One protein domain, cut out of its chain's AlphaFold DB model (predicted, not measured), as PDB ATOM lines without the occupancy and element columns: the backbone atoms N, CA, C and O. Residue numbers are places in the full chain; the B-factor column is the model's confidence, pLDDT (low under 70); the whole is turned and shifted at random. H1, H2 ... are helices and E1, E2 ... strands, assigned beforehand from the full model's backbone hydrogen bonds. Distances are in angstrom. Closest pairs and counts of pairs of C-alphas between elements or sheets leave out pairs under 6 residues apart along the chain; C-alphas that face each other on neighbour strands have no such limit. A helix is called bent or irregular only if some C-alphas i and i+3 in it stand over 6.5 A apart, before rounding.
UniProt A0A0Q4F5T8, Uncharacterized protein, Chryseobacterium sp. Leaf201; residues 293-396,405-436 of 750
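What this domain is: This is residues 293 to 396 and 405 to 436 of the 750 residues of an uncharacterized protein of Chryseobacterium sp. Leaf201 (UniProt A0A0Q4F5T8). Two small sheets, E3-E2-E5-E7 and E1-E8-E6, stand only partly face to face, with helix H1 off to one side by the edge strands E6 and E7. Long loops reach out beyond the sheets. The printed part has 136 residues, under half in named elements, in the order E1 E2 E3 E4 E5 E6 H1 E7 E8; the class is mixed, helices and strands. The first sheet is antiparallel, the second mixed. The whole is compact, with a radius of gyration of the C-alphas of 15.3 A and spans of 45 by 36 by 24 A.

Where its parts are: E1, residues 293 to 296, begins with C-alpha 293 at (139.336, 150.621, 160.864). E2, 312 to 318, is 19.5 A long, and E3, 324 to 330, 19.2 A. E4 is 339 to 342, E5 357 to 360 and E6 371 to 376, 16.8 A. H1, 383 to 395, is 20.5 A and only just irregular: C-alphas 384 and 387 are 6.6 A apart. E7 is 412 to 414; E8, 427 to 436, is 28.1 A and ends with C-alpha 436 at (144.504, 129.792, 163.228).

How they stand to each other: E2 and E3 form an antiparallel hairpin, with N 315 and O 327 2.8 A apart. E5 is antiparallel to E2, N 316 to O 358 2.8 A, and to E7, N 414 to O 357 2.8 A. E8 is parallel to E1, N 296 to O 431 2.8 A, and antiparallel to E6, N 434 to O 373 2.8 A. E4 pairs with no named strand; its C-alpha 339 is 5.1 A from C-alpha 293 of E1, their closest pair. H1 only grazes both sheets; 6 of its 9 O i to N i+4 pairs are within hydrogen-bond range.

The domain as a whole: The farthest C-alphas, of His 396 and Asn 421, are 46.1 A apart. Residues 397 to 404 are not printed; the gap is 12.3 A. The links E1 to E2, E4 to E5 and E7 to E8 are long. Mean pLDDT of the printed part is 74.9; 38 residues are under 70, among them 382 to 396.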
ATOM      1  N   ILE A 293     139.025 152.036 161.093       93.06
ATOM      2  CA  ILE A 293     139.336 150.621 160.864       93.06
ATOM      3  C   ILE A 293     139.968 150.079 162.147       93.06
ATOM      4  O   ILE A 293     141.127 150.363 162.445       93.06
ATOM      5  N   ASP A 294     139.167 149.339 162.911       94.00
ATOM      6  CA  ASP A 294     139.523 148.683 164.170       94.00
ATOM      7  C   ASP A 294     139.811 147.209 163.878       94.00
ATOM      8  O   ASP A 294     138.901 146.437 163.572       94.00
ATOM      9  N   ILE A 295     141.089 146.836 163.904       91.19
ATOM     10  CA  ILE A 295     141.545 145.459 163.728       91.19
ATOM     11  C   ILE A 295     141.971 144.936 165.092       91.19
ATOM     12  O   ILE A 295     142.919 145.455 165.682       91.19
ATOM     13  N   ARG A 296     141.303 143.876 165.550       90.44
ATOM     14  CA  ARG A 296     141.590 143.221 166.824       90.44
ATOM     15  C   ARG A 296     142.252 141.868 166.634       90.44
ATOM     16  O   ARG A 296     141.861 141.119 165.740       90.44
ATOM     17  N   ASP A 297     143.229 141.558 167.475       85.62
ATOM     18  CA  ASP A 297     143.856 140.240 167.550       85.62
ATOM     19  C   ASP A 297     143.019 139.253 168.378       85.62
ATOM     20  O   ASP A 297     141.929 139.590 168.849       85.62
ATOM     21  N   ASP A 298     143.520 138.029 168.567       80.94
ATOM     22  CA  ASP A 298     142.865 136.963 169.337       80.94
ATOM     23  C   ASP A 298     142.483 137.364 170.767       80.94
ATOM     24  O   ASP A 298     141.417 136.956 171.228       80.94
ATOM     25  N   TYR A 299     143.252 138.259 171.388       78.50
ATOM     26  CA  TYR A 299     143.063 138.753 172.755       78.50
ATOM     27  C   TYR A 299     142.170 140.001 172.827       78.50
ATOM     28  O   TYR A 299     141.955 140.565 173.900       78.50
ATOM     29  N   GLY A 300     141.675 140.480 171.681       83.38
ATOM     30  CA  GLY A 300     140.871 141.697 171.603       83.38
ATOM     31  C   GLY A 300     141.689 142.989 171.703       83.38
ATOM     32  O   GLY A 300     141.093 144.054 171.886       83.38
ATOM     33  N   ASN A 301     143.019 142.911 171.581       87.88
ATOM     34  CA  ASN A 301     143.909 144.070 171.510       87.88
ATOM     35  C   ASN A 301     144.040 144.563 170.069       87.88
ATOM     36  O   ASN A 301     143.736 143.836 169.122       87.88
ATOM     37  N   SER A 302     144.522 145.790 169.891       92.62
ATOM     38  CA  SER A 302     144.734 146.363 168.561       92.62
ATOM     39  C   SER A 302     145.769 145.618 167.709       92.62
ATOM     40  O   SER A 302     146.646 144.901 168.195       92.62
ATOM     41  N   TYR A 303     145.680 145.799 166.391       90.50
ATOM     42  CA  TYR A 303     146.606 145.203 165.435       90.50
ATOM     43  C   TYR A 303     148.071 145.490 165.763       90.50
ATOM     44  O   TYR A 303     148.462 146.630 165.968       90.50
ATOM     45  N   ASN A 304     148.895 144.442 165.725       88.62
ATOM     46  CA  ASN A 304     150.319 144.500 166.041       88.62
ATOM     47  C   ASN A 304     150.634 145.003 167.462       88.62
ATOM     48  O   ASN A 304     151.752 145.455 167.700       88.62
ATOM     49  N   HIS A 305     149.713 144.868 168.425       88.69
ATOM     50  CA  HIS A 305     149.902 145.286 169.821       88.69
ATOM     51  C   HIS A 305     151.280 144.902 170.398       88.69
ATOM     52  O   HIS A 305     151.969 145.739 170.983       88.69
ATOM     53  N   TYR A 306     151.732 143.669 170.132       87.19
ATOM     54  CA  TYR A 306     152.989 143.087 170.625       87.19
ATOM     55  C   TYR A 306     154.238 143.337 169.752       87.19
ATOM     56  O   TYR A 306     155.255 142.687 169.973       87.19
ATOM     57  N   PHE A 307     154.195 144.247 168.770       87.19
ATOM     58  CA  PHE A 307     155.335 144.581 167.887       87.19
ATOM     59  C   PHE A 307     155.926 143.378 167.130       87.19
ATOM     60  O   PHE A 307     157.131 143.297 166.892       87.19
ATOM     61  N   LYS A 308     155.066 142.432 166.758       83.44
ATOM     62  CA  LYS A 308     155.426 141.212 166.026       83.44
ATOM     63  C   LYS A 308     155.742 141.481 164.555       83.44
ATOM     64  O   LYS A 308     156.541 140.783 163.938       83.44
ATOM     65  N   THR A 309     155.106 142.499 163.986       84.19
ATOM     66  CA  THR A 309     155.221 142.880 162.577       84.19
ATOM     67  C   THR A 309     155.406 144.393 162.431       84.19
ATOM     68  O   THR A 309     155.682 145.099 163.401       84.19
ATOM     69  N   SER A 310     155.270 144.910 161.207       88.12
ATOM     70  CA  SER A 310     155.189 146.352 160.959       88.12
ATOM     71  C   SER A 310     153.793 146.895 161.293       88.12
ATOM     72  O   SER A 310     152.800 146.191 161.115       88.12
ATOM     73  N   ASP A 311     153.727 148.158 161.724       91.50
ATOM     74  CA  ASP A 311     152.480 148.925 161.874       91.50
ATOM     75  C   ASP A 311     151.953 149.453 160.526       91.50
ATOM     76  O   ASP A 311     150.827 149.946 160.430       91.50
ATOM     77  N   THR A 312     152.764 149.373 159.467       92.88
ATOM     78  CA  THR A 312     152.411 149.872 158.138       92.88
ATOM     79  C   THR A 312     151.459 148.922 157.426       92.88
ATOM     80  O   THR A 312     151.832 147.813 157.052       92.88
ATOM     81  N   ILE A 313     150.250 149.390 157.147       90.75
ATOM     82  CA  ILE A 313     149.246 148.690 156.350       90.75
ATOM     83  C   ILE A 313     149.149 149.288 154.945       90.75
ATOM     84  O   ILE A 313     149.442 150.461 154.719       90.75
ATOM     85  N   LYS A 314     148.717 148.474 153.983       89.94
ATOM     86  CA  LYS A 314     148.530 148.865 152.584       89.94
ATOM     87  C   LYS A 314     147.051 149.047 152.284       89.94
ATOM     88  O   LYS A 314     146.280 148.091 152.331       89.94
ATOM     89  N   LEU A 315     146.671 150.266 151.928       88.25
ATOM     90  CA  LEU A 315     145.339 150.625 151.462       88.25
ATOM     91  C   LEU A 315     145.356 150.794 149.949       88.25
ATOM     92  O   LEU A 315     146.052 151.649 149.406       88.25
ATOM     93  N   TYR A 316     144.552 149.994 149.272       86.44
ATOM     94  CA  TYR A 316     144.376 150.038 147.837       86.44
ATOM     95  C   TYR A 316     143.055 150.736 147.530       86.44
ATOM     96  O   TYR A 316     141.983 150.297 147.959       86.44
ATOM     97  N   LEU A 317     143.140 151.814 146.760       81.38
ATOM     98  CA  LEU A 317     141.992 152.595 146.313       81.38
ATOM     99  C   LEU A 317     142.080 152.859 144.824       81.38
ATOM    100  O   LEU A 317     143.164 152.901 144.249       81.38
ATOM    101  N   LYS A 318     140.928 153.063 144.197       77.94
ATOM    102  CA  LYS A 318     140.877 153.463 142.796       77.94
ATOM    103  C   LYS A 318     141.191 154.950 142.668       77.94
ATOM    104  O   LYS A 318     140.646 155.767 143.408       77.94
ATOM    105  N   ASN A 319     142.075 155.288 141.733       76.81
ATOM    106  CA  ASN A 319     142.285 156.664 141.301       76.81
ATOM    107  C   ASN A 319     141.224 157.090 140.264       76.81
ATOM    108  O   ASN A 319     140.391 156.286 139.841       76.81
ATOM    109  N   SER A 320     141.294 158.340 139.796       75.31
ATOM    110  CA  SER A 320     140.346 158.912 138.822       75.31
ATOM    111  C   SER A 320     140.354 158.180 137.478       75.31
ATOM    112  O   SER A 320     139.358 158.202 136.760       75.31
ATOM    113  N   SER A 321     141.449 157.490 137.158       79.19
ATOM    114  CA  SER A 321     141.600 156.614 135.994       79.19
ATOM    115  C   SER A 321     141.138 155.173 136.260       79.19
ATOM    116  O   SER A 321     141.396 154.291 135.443       79.19
ATOM    117  N   ASN A 322     140.463 154.914 137.390       75.25
ATOM    118  CA  ASN A 322     139.992 153.598 137.837       75.25
ATOM    119  C   ASN A 322     141.124 152.557 138.006       75.25
ATOM    120  O   ASN A 322     140.875 151.350 137.985       75.25
ATOM    121  N   GLN A 323     142.364 153.012 138.200       79.81
ATOM    122  CA  GLN A 323     143.518 152.169 138.513       79.81
ATOM    123  C   GLN A 323     143.679 152.047 140.029       79.81
ATOM    124  O   GLN A 323     143.489 153.022 140.754       79.81
ATOM    125  N   MET A 324     144.053 150.862 140.513       81.00
ATOM    126  CA  MET A 324     144.347 150.660 141.932       81.00
ATOM    127  C   MET A 324     145.687 151.314 142.289       81.00
ATOM    128  O   MET A 324     146.722 150.952 141.734       81.00
ATOM    129  N   VAL A 325     145.662 152.244 143.235       84.19
ATOM    130  CA  VAL A 325     146.832 152.889 143.836       84.19
ATOM    131  C   VAL A 325     147.012 152.350 145.245       84.19
ATOM    132  O   VAL A 325     146.044 152.246 145.999       84.19
ATOM    133  N   VAL A 326     148.252 152.002 145.586       88.75
ATOM    134  CA  VAL A 326     148.632 151.510 146.913       88.75
ATOM    135  C   VAL A 326     149.115 152.679 147.752       88.75
ATOM    136  O   VAL A 326     150.021 153.398 147.345       88.75
ATOM    137  N   ASN A 327     148.534 152.835 148.933       89.94
ATOM    138  CA  ASN A 327     148.949 153.801 149.934       89.94
ATOM    139  C   ASN A 327     149.418 153.042 151.169       89.94
ATOM    140  O   ASN A 327     148.674 152.231 151.721       89.94
ATOM    141  N   GLU A 328     150.646 153.297 151.592       92.56
ATOM    142  CA  GLU A 328     151.172 152.783 152.850       92.56
ATOM    143  C   GLU A 328     150.799 153.751 153.971       92.56
ATOM    144  O   GLU A 328     151.023 154.956 153.867       92.56
ATOM    145  N   MET A 329     150.178 153.231 155.023       92.38
ATOM    146  CA  MET A 329     149.722 154.021 156.160       92.38
ATOM    147  C   MET A 329     150.147 153.344 157.448       92.38
ATOM    148  O   MET A 329     150.002 152.135 157.595       92.38
ATOM    149  N   ASP A 330     150.633 154.130 158.394       93.06
ATOM    150  CA  ASP A 330     150.861 153.661 159.754       93.06
ATOM    151  C   ASP A 330     149.512 153.537 160.484       93.06
ATOM    152  O   ASP A 330     148.765 154.517 160.607       93.06
ATOM    153  N   TYR A 331     149.201 152.325 160.952       93.06
ATOM    154  CA  TYR A 331     147.987 152.008 161.705       93.06
ATOM    155  C   TYR A 331     147.826 152.893 162.953       93.06
ATOM    156  O   TYR A 331     146.707 153.281 163.284       93.06
ATOM    157  N   TYR A 332     148.938 153.292 163.580       90.88
ATOM    158  CA  TYR A 332     148.971 154.136 164.777       90.88
ATOM    159  C   TYR A 332     149.252 155.620 164.476       90.88
ATOM    160  O   TYR A 332     149.477 156.403 165.402       90.88
ATOM    161  N   SER A 333     149.204 156.049 163.207       87.69
ATOM    162  CA  SER A 333     149.534 157.428 162.780       87.69
ATOM    163  C   SER A 333     148.713 158.524 163.472       87.69
ATOM    164  O   SER A 333     149.214 159.616 163.740       87.69
ATOM    165  N   SER A 334     147.458 158.236 163.812       82.94
ATOM    166  CA  SER A 334     146.556 159.123 164.561       82.94
ATOM    167  C   SER A 334     146.821 159.118 166.075       82.94
ATOM    168  O   SER A 334     146.080 159.748 166.831       82.94
ATOM    169  N   LYS A 335     147.863 158.406 166.528       83.88
ATOM    170  CA  LYS A 335     148.156 158.070 167.931       83.88
ATOM    171  C   LYS A 335     147.039 157.279 168.611       83.88
ATOM    172  O   LYS A 335     146.911 157.326 169.836       83.88
ATOM    173  N   TRP A 336     146.204 156.605 167.827       85.81
ATOM    174  CA  TRP A 336     145.128 155.739 168.296       85.81
ATOM    175  C   TRP A 336     145.477 154.283 168.024       85.81
ATOM    176  O   TRP A 336     146.134 154.004 167.026       85.81
ATOM    177  N   PRO A 337     144.949 153.340 168.817       92.25
ATOM    178  CA  PRO A 337     144.957 151.920 168.473       92.25
ATOM    179  C   PRO A 337     143.942 151.562 167.362       92.25
ATOM    180  O   PRO A 337     143.478 150.428 167.273       92.25
ATOM    181  N   ILE A 338     143.568 152.533 166.524       93.75
ATOM    182  CA  ILE A 338     142.576 152.426 165.451       93.75
ATOM    183  C   ILE A 338     143.066 153.286 164.286       93.75
ATOM    184  O   ILE A 338     143.317 154.486 164.458       93.75
ATOM    185  N   LEU A 339     143.118 152.710 163.088       93.44
ATOM    186  CA  LEU A 339     143.423 153.478 161.888       93.44
ATOM    187  C   LEU A 339     142.261 154.425 161.556       93.44
ATOM    188  O   LEU A 339     141.103 154.007 161.483       93.44
ATOM    189  N   GLN A 340     142.578 155.691 161.278       93.56
ATOM    190  CA  GLN A 340     141.610 156.698 160.843       93.56
ATOM    191  C   GLN A 340     141.888 157.148 159.406       93.56
ATOM    192  O   GLN A 340     142.951 157.688 159.110       93.56
ATOM    193  N   LEU A 341     140.898 157.005 158.526       91.81
ATOM    194  CA  LEU A 341     140.892 157.619 157.198       91.81
ATOM    195  C   LEU A 341     140.072 158.909 157.272       91.81
ATOM    196  O   LEU A 341     138.855 158.898 157.075       91.81
ATOM    197  N   ARG A 342     140.732 160.016 157.619       92.19
ATOM    198  CA  ARG A 342     140.102 161.336 157.756       92.19
ATOM    199  C   ARG A 342     140.171 162.106 156.444       92.19
ATOM    200  O   ARG A 342     141.249 162.244 155.875       92.19
ATOM    201  N   ASP A 343     139.023 162.610 155.991       91.00
ATOM    202  CA  ASP A 343     138.885 163.439 154.783       91.00
ATOM    203  C   ASP A 343     139.487 162.811 153.516       91.00
ATOM    204  O   ASP A 343     139.816 163.506 152.546       91.00
ATOM    205  N   TYR A 344     139.618 161.483 153.527       87.31
ATOM    206  CA  TYR A 344     140.353 160.754 152.515       87.31
ATOM    207  C   TYR A 344     139.645 160.886 151.166       87.31
ATOM    208  O   TYR A 344     138.458 160.567 151.043       87.31
ATOM    209  N   GLN A 345     140.376 161.383 150.169       83.94
ATOM    210  CA  GLN A 345     139.850 161.607 148.828       83.94
ATOM    211  C   GLN A 345     139.770 160.290 148.065       83.94
ATOM    212  O   GLN A 345     140.765 159.573 147.940       83.94
ATOM    213  N   VAL A 346     138.607 160.003 147.499       78.25
ATOM    214  CA  VAL A 346     138.407 158.899 146.569       78.25
ATOM    215  C   VAL A 346     138.175 159.481 145.192       78.25
ATOM    216  O   VAL A 346     137.329 160.349 144.980       78.25
ATOM    217  N   SER A 347     139.003 159.052 144.249       67.06
ATOM    218  CA  SER A 347     138.967 159.584 142.900       67.06
ATOM    219  C   SER A 347     138.085 158.679 142.043       67.06
ATOM    220  O   SER A 347     138.503 157.604 141.633       67.06
ATOM    221  N   GLY A 348     136.856 159.108 141.774       57.22
ATOM    222  CA  GLY A 348     135.910 158.367 140.944       57.22
ATOM    223  C   GLY A 348     134.544 159.045 140.923       57.22
ATOM    224  O   GLY A 348     133.915 159.239 141.951       57.22
ATOM    225  N   THR A 349     134.056 159.422 139.743       44.38
ATOM    226  CA  THR A 349     132.731 160.049 139.550       44.38
ATOM    227  C   THR A 349     131.584 159.036 139.515       44.38
ATOM    228  O   THR A 349     130.458 159.383 139.158       44.38
ATOM    229  N   SER A 350     131.830 157.766 139.857       46.72
ATOM    230  CA  SER A 350     130.772 156.759 139.823       46.72
ATOM    231  C   SER A 350     129.898 156.895 141.066       46.72
ATOM    232  O   SER A 350     130.149 156.305 142.111       46.72
ATOM    233  N   SER A 351     128.784 157.602 140.897       48.69
ATOM    234  CA  SER A 351     127.604 157.636 141.772       48.69
ATOM    235  C   SER A 351     127.024 156.249 142.131       48.69
ATOM    236  O   SER A 351     126.039 156.150 142.859       48.69
ATOM    237  N   SER A 352     127.633 155.159 141.656       47.50
ATOM    238  CA  SER A 352     127.218 153.775 141.836       47.50
ATOM    239  C   SER A 352     127.887 153.067 143.025       47.50
ATOM    240  O   SER A 352     128.184 151.887 142.917       47.50
ATOM    241  N   GLY A 353     128.104 153.740 144.164       49.69
ATOM    242  CA  GLY A 353     128.148 153.160 145.530       49.69
ATOM    243  C   GLY A 353     128.958 151.875 145.811       49.69
ATOM    244  O   GLY A 353     128.714 151.224 146.828       49.69
ATOM    245  N   ASN A 354     129.880 151.486 144.930       54.97
ATOM    246  CA  ASN A 354     130.598 150.208 144.929       54.97
ATOM    247  C   ASN A 354     132.114 150.429 144.861       54.97
ATOM    248  O   ASN A 354     132.843 149.648 144.246       54.97
ATOM    249  N   GLU A 355     132.604 151.497 145.484       61.31
ATOM    250  CA  GLU A 355     134.038 151.664 145.675       61.31
ATOM    251  C   GLU A 355     134.525 150.586 146.643       61.31
ATOM    252  O   GLU A 355     134.108 150.507 147.802       61.31
ATOM    253  N   ALA A 356     135.343 149.681 146.113       66.81
ATOM    254  CA  ALA A 356     135.976 148.640 146.897       66.81
ATOM    255  C   ALA A 356     137.199 149.251 147.581       66.81
ATOM    256  O   ALA A 356     138.215 149.482 146.925       66.81
ATOM    257  N   VAL A 357     137.100 149.501 148.885       77.00
ATOM    258  CA  VAL A 357     138.287 149.756 149.703       77.00
ATOM    259  C   VAL A 357     138.975 148.424 149.916       77.00
ATOM    260  O   VAL A 357     138.340 147.464 150.354       77.00
ATOM    261  N   GLN A 358     140.255 148.354 149.578       83.19
ATOM    262  CA  GLN A 358     141.045 147.144 149.712       83.19
ATOM    263  C   GLN A 358     142.150 147.348 150.743       83.19
ATOM    264  O   GLN A 358     142.864 148.341 150.683       83.19
ATOM    265  N   ILE A 359     142.296 146.426 151.693       81.31
ATOM    266  CA  ILE A 359     143.307 146.525 152.756       81.31
ATOM    267  C   ILE A 359     144.160 145.264 152.766       81.31
ATOM    268  O   ILE A 359     143.617 144.163 152.743       81.31
ATOM    269  N   ALA A 360     145.478 145.421 152.831       83.25
ATOM    270  CA  ALA A 360     146.418 144.366 153.186       83.25
ATOM    271  C   ALA A 360     147.249 144.811 154.394       83.25
ATOM    272  O   ALA A 360     147.561 145.990 154.543       83.25
ATOM    273  N   PHE A 361     147.627 143.876 155.253       82.69
ATOM    274  CA  PHE A 361     148.374 144.143 156.481       82.69
ATOM    275  C   PHE A 361     149.547 143.168 156.602       82.69
ATOM    276  O   PHE A 361     149.444 142.042 156.113       82.69
ATOM    277  N   PRO A 362     150.666 143.581 157.214       80.75
ATOM    278  CA  PRO A 362     151.777 142.693 157.517       80.75
ATOM    279  C   PRO A 362     151.343 141.480 158.342       80.75
ATOM    280  O   PRO A 362     150.445 141.565 159.184       80.75
ATOM    281  N   MET A 363     151.988 140.344 158.106       73.00
ATOM    282  CA  MET A 363     151.725 139.094 158.820       73.00
ATOM    283  C   MET A 363     153.051 138.443 159.200       73.00
ATOM    284  O   MET A 363     154.033 138.595 158.471       73.00
ATOM    285  N   GLU A 364     153.100 137.732 160.329       65.94
ATOM    286  CA  GLU A 364     154.285 136.939 160.654       65.94
ATOM    287  C   GLU A 364     154.406 135.806 159.637       65.94
ATOM    288  O   GLU A 364     153.462 135.053 159.391       65.94
ATOM    289  N   VAL A 365     155.590 135.687 159.044       55.12
ATOM    290  CA  VAL A 365     155.890 134.644 158.073       55.12
ATOM    291  C   VAL A 365     156.951 133.748 158.673       55.12
ATOM    292  O   VAL A 365     158.072 134.187 158.918       55.12
ATOM    293  N   GLY A 366     156.602 132.492 158.931       45.94
ATOM    294  CA  GLY A 366     157.542 131.570 159.563       45.94
ATOM    295  C   GLY A 366     157.092 130.120 159.568       45.94
ATOM    296  O   GLY A 366     157.927 129.240 159.340       45.94
ATOM    297  N   ASP A 367     155.792 129.877 159.726       43.75
ATOM    298  CA  ASP A 367     155.243 128.530 159.817       43.75
ATOM    299  C   ASP A 367     154.278 128.258 158.647       43.75
ATOM    300  O   ASP A 367     153.306 129.004 158.498       43.75
ATOM    301  N   PRO A 368     154.503 127.227 157.807       43.91
ATOM    302  CA  PRO A 368     153.506 126.758 156.835       43.91
ATOM    303  C   PRO A 368     152.126 126.433 157.454       43.91
ATOM    304  O   PRO A 368     151.153 126.275 156.725       43.91
ATOM    305  N   VAL A 369     152.031 126.381 158.789       44.31
ATOM    306  CA  VAL A 369     150.820 126.109 159.573       44.31
ATOM    307  C   VAL A 369     150.087 127.379 160.060       44.31
ATOM    308  O   VAL A 369     148.963 127.277 160.554       44.31
ATOM    309  N   SER A 370     150.659 128.583 159.910       49.16
ATOM    310  CA  SER A 370     150.006 129.841 160.324       49.16
ATOM    311  C   SER A 370     148.931 130.270 159.320       49.16
ATOM    312  O   SER A 370     149.141 131.142 158.474       49.16
ATOM    313  N   ASN A 371     147.751 129.660 159.406       64.56
ATOM    314  CA  ASN A 371     146.573 130.157 158.711       64.56
ATOM    315  C   ASN A 371     146.026 131.335 159.505       64.56
ATOM    316  O   ASN A 371     145.721 131.179 160.673       64.56
ATOM    317  N   TYR A 372     145.848 132.508 158.911       73.12
ATOM    318  CA  TYR A 372     145.115 133.577 159.590       73.12
ATOM    319  C   TYR A 372     143.698 133.656 159.051       73.12
ATOM    320  O   TYR A 372     143.467 133.519 157.848       73.12
ATOM    321  N   ILE A 373     142.754 133.924 159.944       76.19
ATOM    322  CA  ILE A 373     141.364 134.186 159.595       76.19
ATOM    323  C   ILE A 373     141.090 135.656 159.880       76.19
ATOM    324  O   ILE A 373     141.345 136.141 160.978       76.19
ATOM    325  N   LEU A 374     140.563 136.361 158.883       80.38
ATOM    326  CA  LEU A 374     140.045 137.710 159.055       80.38
ATOM    327  C   LEU A 374     138.526 137.681 158.927       80.38
ATOM    328  O   LEU A 374     137.997 137.200 157.924       80.38
ATOM    329  N   TYR A 375     137.840 138.239 159.914       82.56
ATOM    330  CA  TYR A 375     136.388 138.354 159.929       82.56
ATOM    331  C   TYR A 375     135.961 139.801 160.179       82.56
ATOM    332  O   TYR A 375     136.577 140.497 160.982       82.56
ATOM    333  N   ALA A 376     134.905 140.253 159.501       84.88
ATOM    334  CA  ALA A 376     134.307 141.570 159.699       84.88
ATOM    335  C   ALA A 376     132.939 141.425 160.370       84.88
ATOM    336  O   ALA A 376     132.071 140.727 159.848       84.88
ATOM    337  N   TYR A 377     132.737 142.109 161.496       82.75
ATOM    338  CA  TYR A 377     131.515 141.966 162.295       82.75
ATOM    339  C   TYR A 377     130.335 142.695 161.660       82.75
ATOM    340  O   TYR A 377     129.258 142.133 161.489       82.75
ATOM    341  N   ASN A 378     130.563 143.936 161.249       81.81
ATOM    342  CA  ASN A 378     129.511 144.878 160.891       81.81
ATOM    343  C   ASN A 378     129.483 145.248 159.398       81.81
ATOM    344  O   ASN A 378     128.703 146.113 158.989       81.81
ATOM    345  N   MET A 379     130.315 144.591 158.582       77.38
ATOM    346  CA  MET A 379     130.410 144.808 157.137       77.38
ATOM    347  C   MET A 379     130.534 143.497 156.358       77.38
ATOM    348  O   MET A 379     131.119 142.522 156.819       77.38
ATOM    349  N   LYS A 380     130.037 143.495 155.115       73.06
ATOM    350  CA  LYS A 380     130.231 142.372 154.187       73.06
ATOM    351  C   LYS A 380     131.572 142.498 153.465       73.06
ATOM    352  O   LYS A 380     131.799 143.466 152.736       73.06
ATOM    353  N   MET A 381     132.417 141.484 153.608       71.19
ATOM    354  CA  MET A 381     133.654 141.343 152.838       71.19
ATOM    355  C   MET A 381     133.343 140.817 151.426       71.19
ATOM    356  O   MET A 381     132.397 140.060 151.217       71.19
ATOM    357  N   GLY A 382     134.098 141.264 150.421       60.03
ATOM    358  CA  GLY A 382     133.917 140.861 149.027       60.03
ATOM    359  C   GLY A 382     134.380 139.426 148.734       60.03
ATOM    360  O   GLY A 382     135.346 138.943 149.311       60.03
ATOM    361  N   ASN A 383     133.728 138.777 147.763       55.19
ATOM    362  CA  ASN A 383     133.903 137.355 147.415       55.19
ATOM    363  C   ASN A 383     135.306 136.942 146.914       55.19
ATOM    364  O   ASN A 383     135.566 135.750 146.784       55.19
ATOM    365  N   ASN A 384     136.221 137.879 146.644       51.00
ATOM    366  CA  ASN A 384     137.546 137.574 146.074       51.00
ATOM    367  C   ASN A 384     138.516 136.901 147.070       51.00
ATOM    368  O   ASN A 384     139.647 136.596 146.704       51.00
ATOM    369  N   ILE A 385     138.082 136.680 148.315       48.50
ATOM    370  CA  ILE A 385     138.887 136.151 149.427       48.50
ATOM    371  C   ILE A 385     138.967 134.608 149.421       48.50
ATOM    372  O   ILE A 385     139.930 134.039 149.926       48.50
ATOM    373  N   PHE A 386     137.993 133.898 148.833       42.19
ATOM    374  CA  PHE A 386     137.871 132.440 149.031       42.19
ATOM    375  C   PHE A 386     138.518 131.562 147.952       42.19
ATOM    376  O   PHE A 386     139.000 130.480 148.284       42.19
ATOM    377  N   SER A 387     138.665 132.030 146.705       38.75
ATOM    378  CA  SER A 387     139.500 131.318 145.711       38.75
ATOM    379  C   SER A 387     140.974 131.261 146.128       38.75
ATOM    380  O   SER A 387     141.769 130.508 145.577       38.75
ATOM    381  N   THR A 388     141.337 132.054 147.132       36.31
ATOM    382  CA  THR A 388     142.687 132.218 147.630       36.31
ATOM    383  C   THR A 388     142.961 131.431 148.923       36.31
ATOM    384  O   THR A 388     144.080 130.952 149.089       36.31
ATOM    385  N   LEU A 389     141.959 131.148 149.769       37.91
ATOM    386  CA  LEU A 389     142.083 130.098 150.799       37.91
ATOM    387  C   LEU A 389     142.317 128.717 150.155       37.91
ATOM    388  O   LEU A 389     143.228 128.007 150.566       37.91
ATOM    389  N   GLN A 390     141.621 128.406 149.053       38.78
ATOM    390  CA  GLN A 390     141.931 127.223 148.234       38.78
ATOM    391  C   GLN A 390     143.313 127.296 147.561       38.78
ATOM    392  O   GLN A 390     144.000 126.285 147.481       38.78
ATOM    393  N   ALA A 391     143.761 128.469 147.098       38.06
ATOM    394  CA  ALA A 391     145.079 128.591 146.466       38.06
ATOM    395  C   ALA A 391     146.253 128.429 147.453       38.06
ATOM    396  O   ALA A 391     147.344 128.059 147.030       38.06
ATOM    397  N   ASN A 392     146.051 128.706 148.746       39.53
ATOM    398  CA  ASN A 392     147.078 128.500 149.771       39.53
ATOM    399  C   ASN A 392     147.163 127.034 150.213       39.53
ATOM    400  O   ASN A 392     148.274 126.527 150.346       39.53
ATOM    401  N   ASP A 393     146.027 126.336 150.331       39.75
ATOM    402  CA  ASP A 393     146.017 124.885 150.566       39.75
ATOM    403  C   ASP A 393     146.688 124.122 149.398       39.75
ATOM    404  O   ASP A 393     147.400 123.143 149.621       39.75
ATOM    405  N   SER A 394     146.557 124.605 148.152       38.19
ATOM    406  CA  SER A 394     147.200 123.998 146.971       38.19
ATOM    407  C   SER A 394     148.710 124.258 146.851       38.19
ATOM    408  O   SER A 394     149.412 123.456 146.244       38.19
ATOM    409  N   LEU A 395     149.240 125.340 147.433       39.00
ATOM    410  CA  LEU A 395     150.684 125.635 147.426       39.00
ATOM    411  C   LEU A 395     151.459 124.841 148.487       39.00
ATOM    412  O   LEU A 395     152.688 124.799 148.449       39.00
ATOM    413  N   HIS A 396     150.753 124.192 149.414       41.41
ATOM    414  CA  HIS A 396     151.373 123.441 150.499       41.41
ATOM    415  C   HIS A 396     151.902 122.064 150.058       41.41
ATOM    416  O   HIS A 396     152.811 121.532 150.694       41.41
ATOM    417  N   ILE A 405     157.493 133.214 151.078       52.50
ATOM    418  CA  ILE A 405     157.274 134.106 152.218       52.50
ATOM    419  C   ILE A 405     156.422 135.291 151.747       52.50
ATOM    420  O   ILE A 405     156.886 136.127 150.972       52.50
ATOM    421  N   PHE A 406     155.176 135.387 152.214       54.94
ATOM    422  CA  PHE A 406     154.318 136.549 151.956       54.94
ATOM    423  C   PHE A 406     154.422 137.568 153.091       54.94
ATOM    424  O   PHE A 406     153.845 137.361 154.146       54.94
ATOM    425  N   HIS A 407     155.084 138.706 152.873       68.00
ATOM    426  CA  HIS A 407     155.208 139.758 153.900       68.00
ATOM    427  C   HIS A 407     153.892 140.473 154.258       68.00
ATOM    428  O   HIS A 407     153.833 141.172 155.266       68.00
ATOM    429  N   TYR A 408     152.856 140.336 153.428       73.56
ATOM    430  CA  TYR A 408     151.552 140.976 153.597       73.56
ATOM    431  C   TYR A 408     150.429 139.974 153.352       73.56
ATOM    432  O   TYR A 408     150.562 139.065 152.527       73.56
ATOM    433  N   SER A 409     149.296 140.199 154.014       72.56
ATOM    434  CA  SER A 409     148.042 139.522 153.714       72.56
ATOM    435  C   SER A 409     147.609 139.768 152.271       72.56
ATOM    436  O   SER A 409     148.016 140.729 151.608       72.56
ATOM    437  N   ARG A 410     146.740 138.894 151.760       69.12
ATOM    438  CA  ARG A 410     145.994 139.215 150.542       69.12
ATOM    439  C   ARG A 410     145.049 140.375 150.822       69.12
ATOM    440  O   ARG A 410     144.520 140.500 151.924       69.12
ATOM    441  N   PHE A 411     144.817 141.201 149.805       72.75
ATOM    442  CA  PHE A 411     143.929 142.341 149.958       72.75
ATOM    443  C   PHE A 411     142.500 141.885 150.271       72.75
ATOM    444  O   PHE A 411     141.935 140.982 149.651       72.75
ATOM    445  N   VAL A 412     141.889 142.573 151.220       75.19
ATOM    446  CA  VAL A 412     140.519 142.359 151.659       75.19
ATOM    447  C   VAL A 412     139.684 143.493 151.112       75.19
ATOM    448  O   VAL A 412     139.940 144.648 151.430       75.19
ATOM    449  N   SER A 413     138.700 143.168 150.273       77.06
ATOM    450  CA  SER A 413     137.791 144.168 149.709       77.06
ATOM    451  C   SER A 413     136.581 144.369 150.611       77.06
ATOM    452  O   SER A 413     135.825 143.430 150.857       77.06
ATOM    453  N   PHE A 414     136.337 145.606 151.007       77.06
ATOM    454  CA  PHE A 414     135.130 146.040 151.688       77.06
ATOM    455  C   PHE A 414     134.220 146.738 150.674       77.06
ATOM    456  O   PHE A 414     134.668 147.581 149.897       77.06
ATOM    457  N   LYS A 415     132.944 146.344 150.633       73.25
ATOM    458  CA  LYS A 415     131.942 146.934 149.732       73.25
ATOM    459  C   LYS A 415     131.044 147.905 150.501       73.25
ATOM    460  O   LYS A 415     130.933 147.805 151.719       73.25
ATOM    461  N   LYS A 416     130.325 148.753 149.758       72.62
ATOM    462  CA  LYS A 416     129.296 149.685 150.256       72.62
ATOM    463  C   LYS A 416     129.806 150.886 151.059       72.62
ATOM    464  O   LYS A 416     129.055 151.423 151.873       72.62
ATOM    465  N   PHE A 417     131.026 151.361 150.808       78.38
ATOM    466  CA  PHE A 417     131.365 152.702 151.279       78.38
ATOM    467  C   PHE A 417     130.493 153.723 150.583       78.38
ATOM    468  O   PHE A 417     130.184 153.618 149.394       78.38
ATOM    469  N   LYS A 418     130.085 154.709 151.364       83.06
ATOM    470  CA  LYS A 418     129.354 155.850 150.861       83.06
ATOM    471  C   LYS A 418     130.334 156.994 150.734       83.06
ATOM    472  O   LYS A 418     131.113 157.244 151.651       83.06
ATOM    473  N   VAL A 419     130.300 157.637 149.577       82.31
ATOM    474  CA  VAL A 419     131.153 158.769 149.247       82.31
ATOM    475  C   VAL A 419     130.275 159.955 148.917       82.31
ATOM    476  O   VAL A 419     129.278 159.824 148.207       82.31
ATOM    477  N   GLU A 420     130.656 161.106 149.445       82.88
ATOM    478  CA  GLU A 420     130.018 162.386 149.196       82.88
ATOM    479  C   GLU A 420     131.104 163.417 148.902       82.88
ATOM    480  O   GLU A 420     132.091 163.516 149.629       82.88
ATOM    481  N   ASN A 421     130.948 164.162 147.805       84.69
ATOM    482  CA  ASN A 421     131.929 165.155 147.356       84.69
ATOM    483  C   ASN A 421     133.366 164.596 147.272       84.69
ATOM    484  O   ASN A 421     134.322 165.264 147.656       84.69
ATOM    485  N   GLY A 422     133.506 163.347 146.810       83.06
ATOM    486  CA  GLY A 422     134.802 162.671 146.684       83.06
ATOM    487  C   GLY A 422     135.437 162.242 148.011       83.06
ATOM    488  O   GLY A 422     136.589 161.834 148.012       83.06
ATOM    489  N   LYS A 423     134.725 162.314 149.141       87.94
ATOM    490  CA  LYS A 423     135.201 161.855 150.456       87.94
ATOM    491  C   LYS A 423     134.367 160.702 150.979       87.94
ATOM    492  O   LYS A 423     133.147 160.712 150.824       87.94
ATOM    493  N   PHE A 424     134.989 159.763 151.687       88.38
ATOM    494  CA  PHE A 424     134.225 158.793 152.471       88.38
ATOM    495  C   PHE A 424     133.326 159.498 153.489       88.38
ATOM    496  O   PHE A 424     133.746 160.450 154.148       88.38
ATOM    497  N   LEU A 425     132.091 159.021 153.619       90.75
ATOM    498  CA  LEU A 425     131.251 159.305 154.775       90.75
ATOM    499  C   LEU A 425     131.721 158.488 155.974       90.75
ATOM    500  O   LEU A 425     132.363 157.446 155.818       90.75
ATOM    501  N   SER A 426     131.383 158.970 157.169       94.00
ATOM    502  CA  SER A 426     131.807 158.331 158.404       94.00
ATOM    503  C   SER A 426     131.357 156.877 158.460       94.00
ATOM    504  O   SER A 426     130.256 156.541 158.024       94.00
ATOM    505  N   ASN A 427     132.226 156.006 158.963       92.75
ATOM    506  CA  ASN A 427     131.928 154.594 159.148       92.75
ATOM    507  C   ASN A 427     132.899 153.986 160.167       92.75
ATOM    508  O   ASN A 427     133.991 154.509 160.373       92.75
ATOM    509  N   TYR A 428     132.522 152.879 160.794       93.25
ATOM    510  CA  TYR A 428     133.400 152.105 161.673       93.25
ATOM    511  C   TYR A 428     133.495 150.700 161.114       93.25
ATOM    512  O   TYR A 428     132.458 150.123 160.821       93.25
ATOM    513  N   ILE A 429     134.683 150.129 160.981       90.88
ATOM    514  CA  ILE A 429     134.885 148.765 160.496       90.88
ATOM    515  C   ILE A 429     135.551 147.987 161.612       90.88
ATOM    516  O   ILE A 429     136.693 148.279 161.955       90.88
ATOM    517  N   LEU A 430     134.834 147.009 162.162       91.19
ATOM    518  CA  LEU A 430     135.349 146.143 163.212       91.19
ATOM    519  C   LEU A 430     135.772 144.803 162.612       91.19
ATOM    520  O   LEU A 430     134.942 144.035 162.112       91.19
ATOM    521  N   LEU A 431     137.073 144.543 162.665       88.75
ATOM    522  CA  LEU A 431     137.728 143.368 162.116       88.75
ATOM    523  C   LEU A 431     138.364 142.548 163.237       88.75
ATOM    524  O   LEU A 431     138.973 143.099 164.149       88.75
ATOM    525  N   LYS A 432     138.281 141.224 163.126       86.69
ATOM    526  CA  LYS A 432     139.025 140.278 163.960       86.69
ATOM    527  C   LYS A 432     140.017 139.529 163.095       86.69
ATOM    528  O   LYS A 432     139.614 138.867 162.139       86.69
ATOM    529  N   LEU A 433     141.293 139.652 163.434       85.06
ATOM    530  CA  LEU A 433     142.396 138.907 162.855       85.06
ATOM    531  C   LEU A 433     142.822 137.830 163.850       85.06
ATOM    532  O   LEU A 433     143.384 138.133 164.897       85.06
ATOM    533  N   SER A 434     142.561 136.578 163.501       79.50
ATOM    534  CA  SER A 434     142.860 135.426 164.341       79.50
ATOM    535  C   SER A 434     143.963 134.580 163.725       79.50
ATOM    536  O   SER A 434     143.944 134.333 162.514       79.50
ATOM    537  N   ASN A 435     144.935 134.154 164.533       74.88
ATOM    538  CA  ASN A 435     145.960 133.214 164.098       74.88
ATOM    539  C   ASN A 435     145.454 131.783 164.317       74.88
ATOM    540  O   ASN A 435     145.522 131.228 165.411       74.88
ATOM    541  N   ASN A 436     144.957 131.172 163.251       64.12
ATOM    542  CA  ASN A 436     144.504 129.792 163.228       64.12
ATOM    543  C   ASN A 436     145.705 128.841 163.075       64.12
ATOM    544  O   ASN A 436     145.996 128.317 161.996       64.12
TER     545      ASN A 436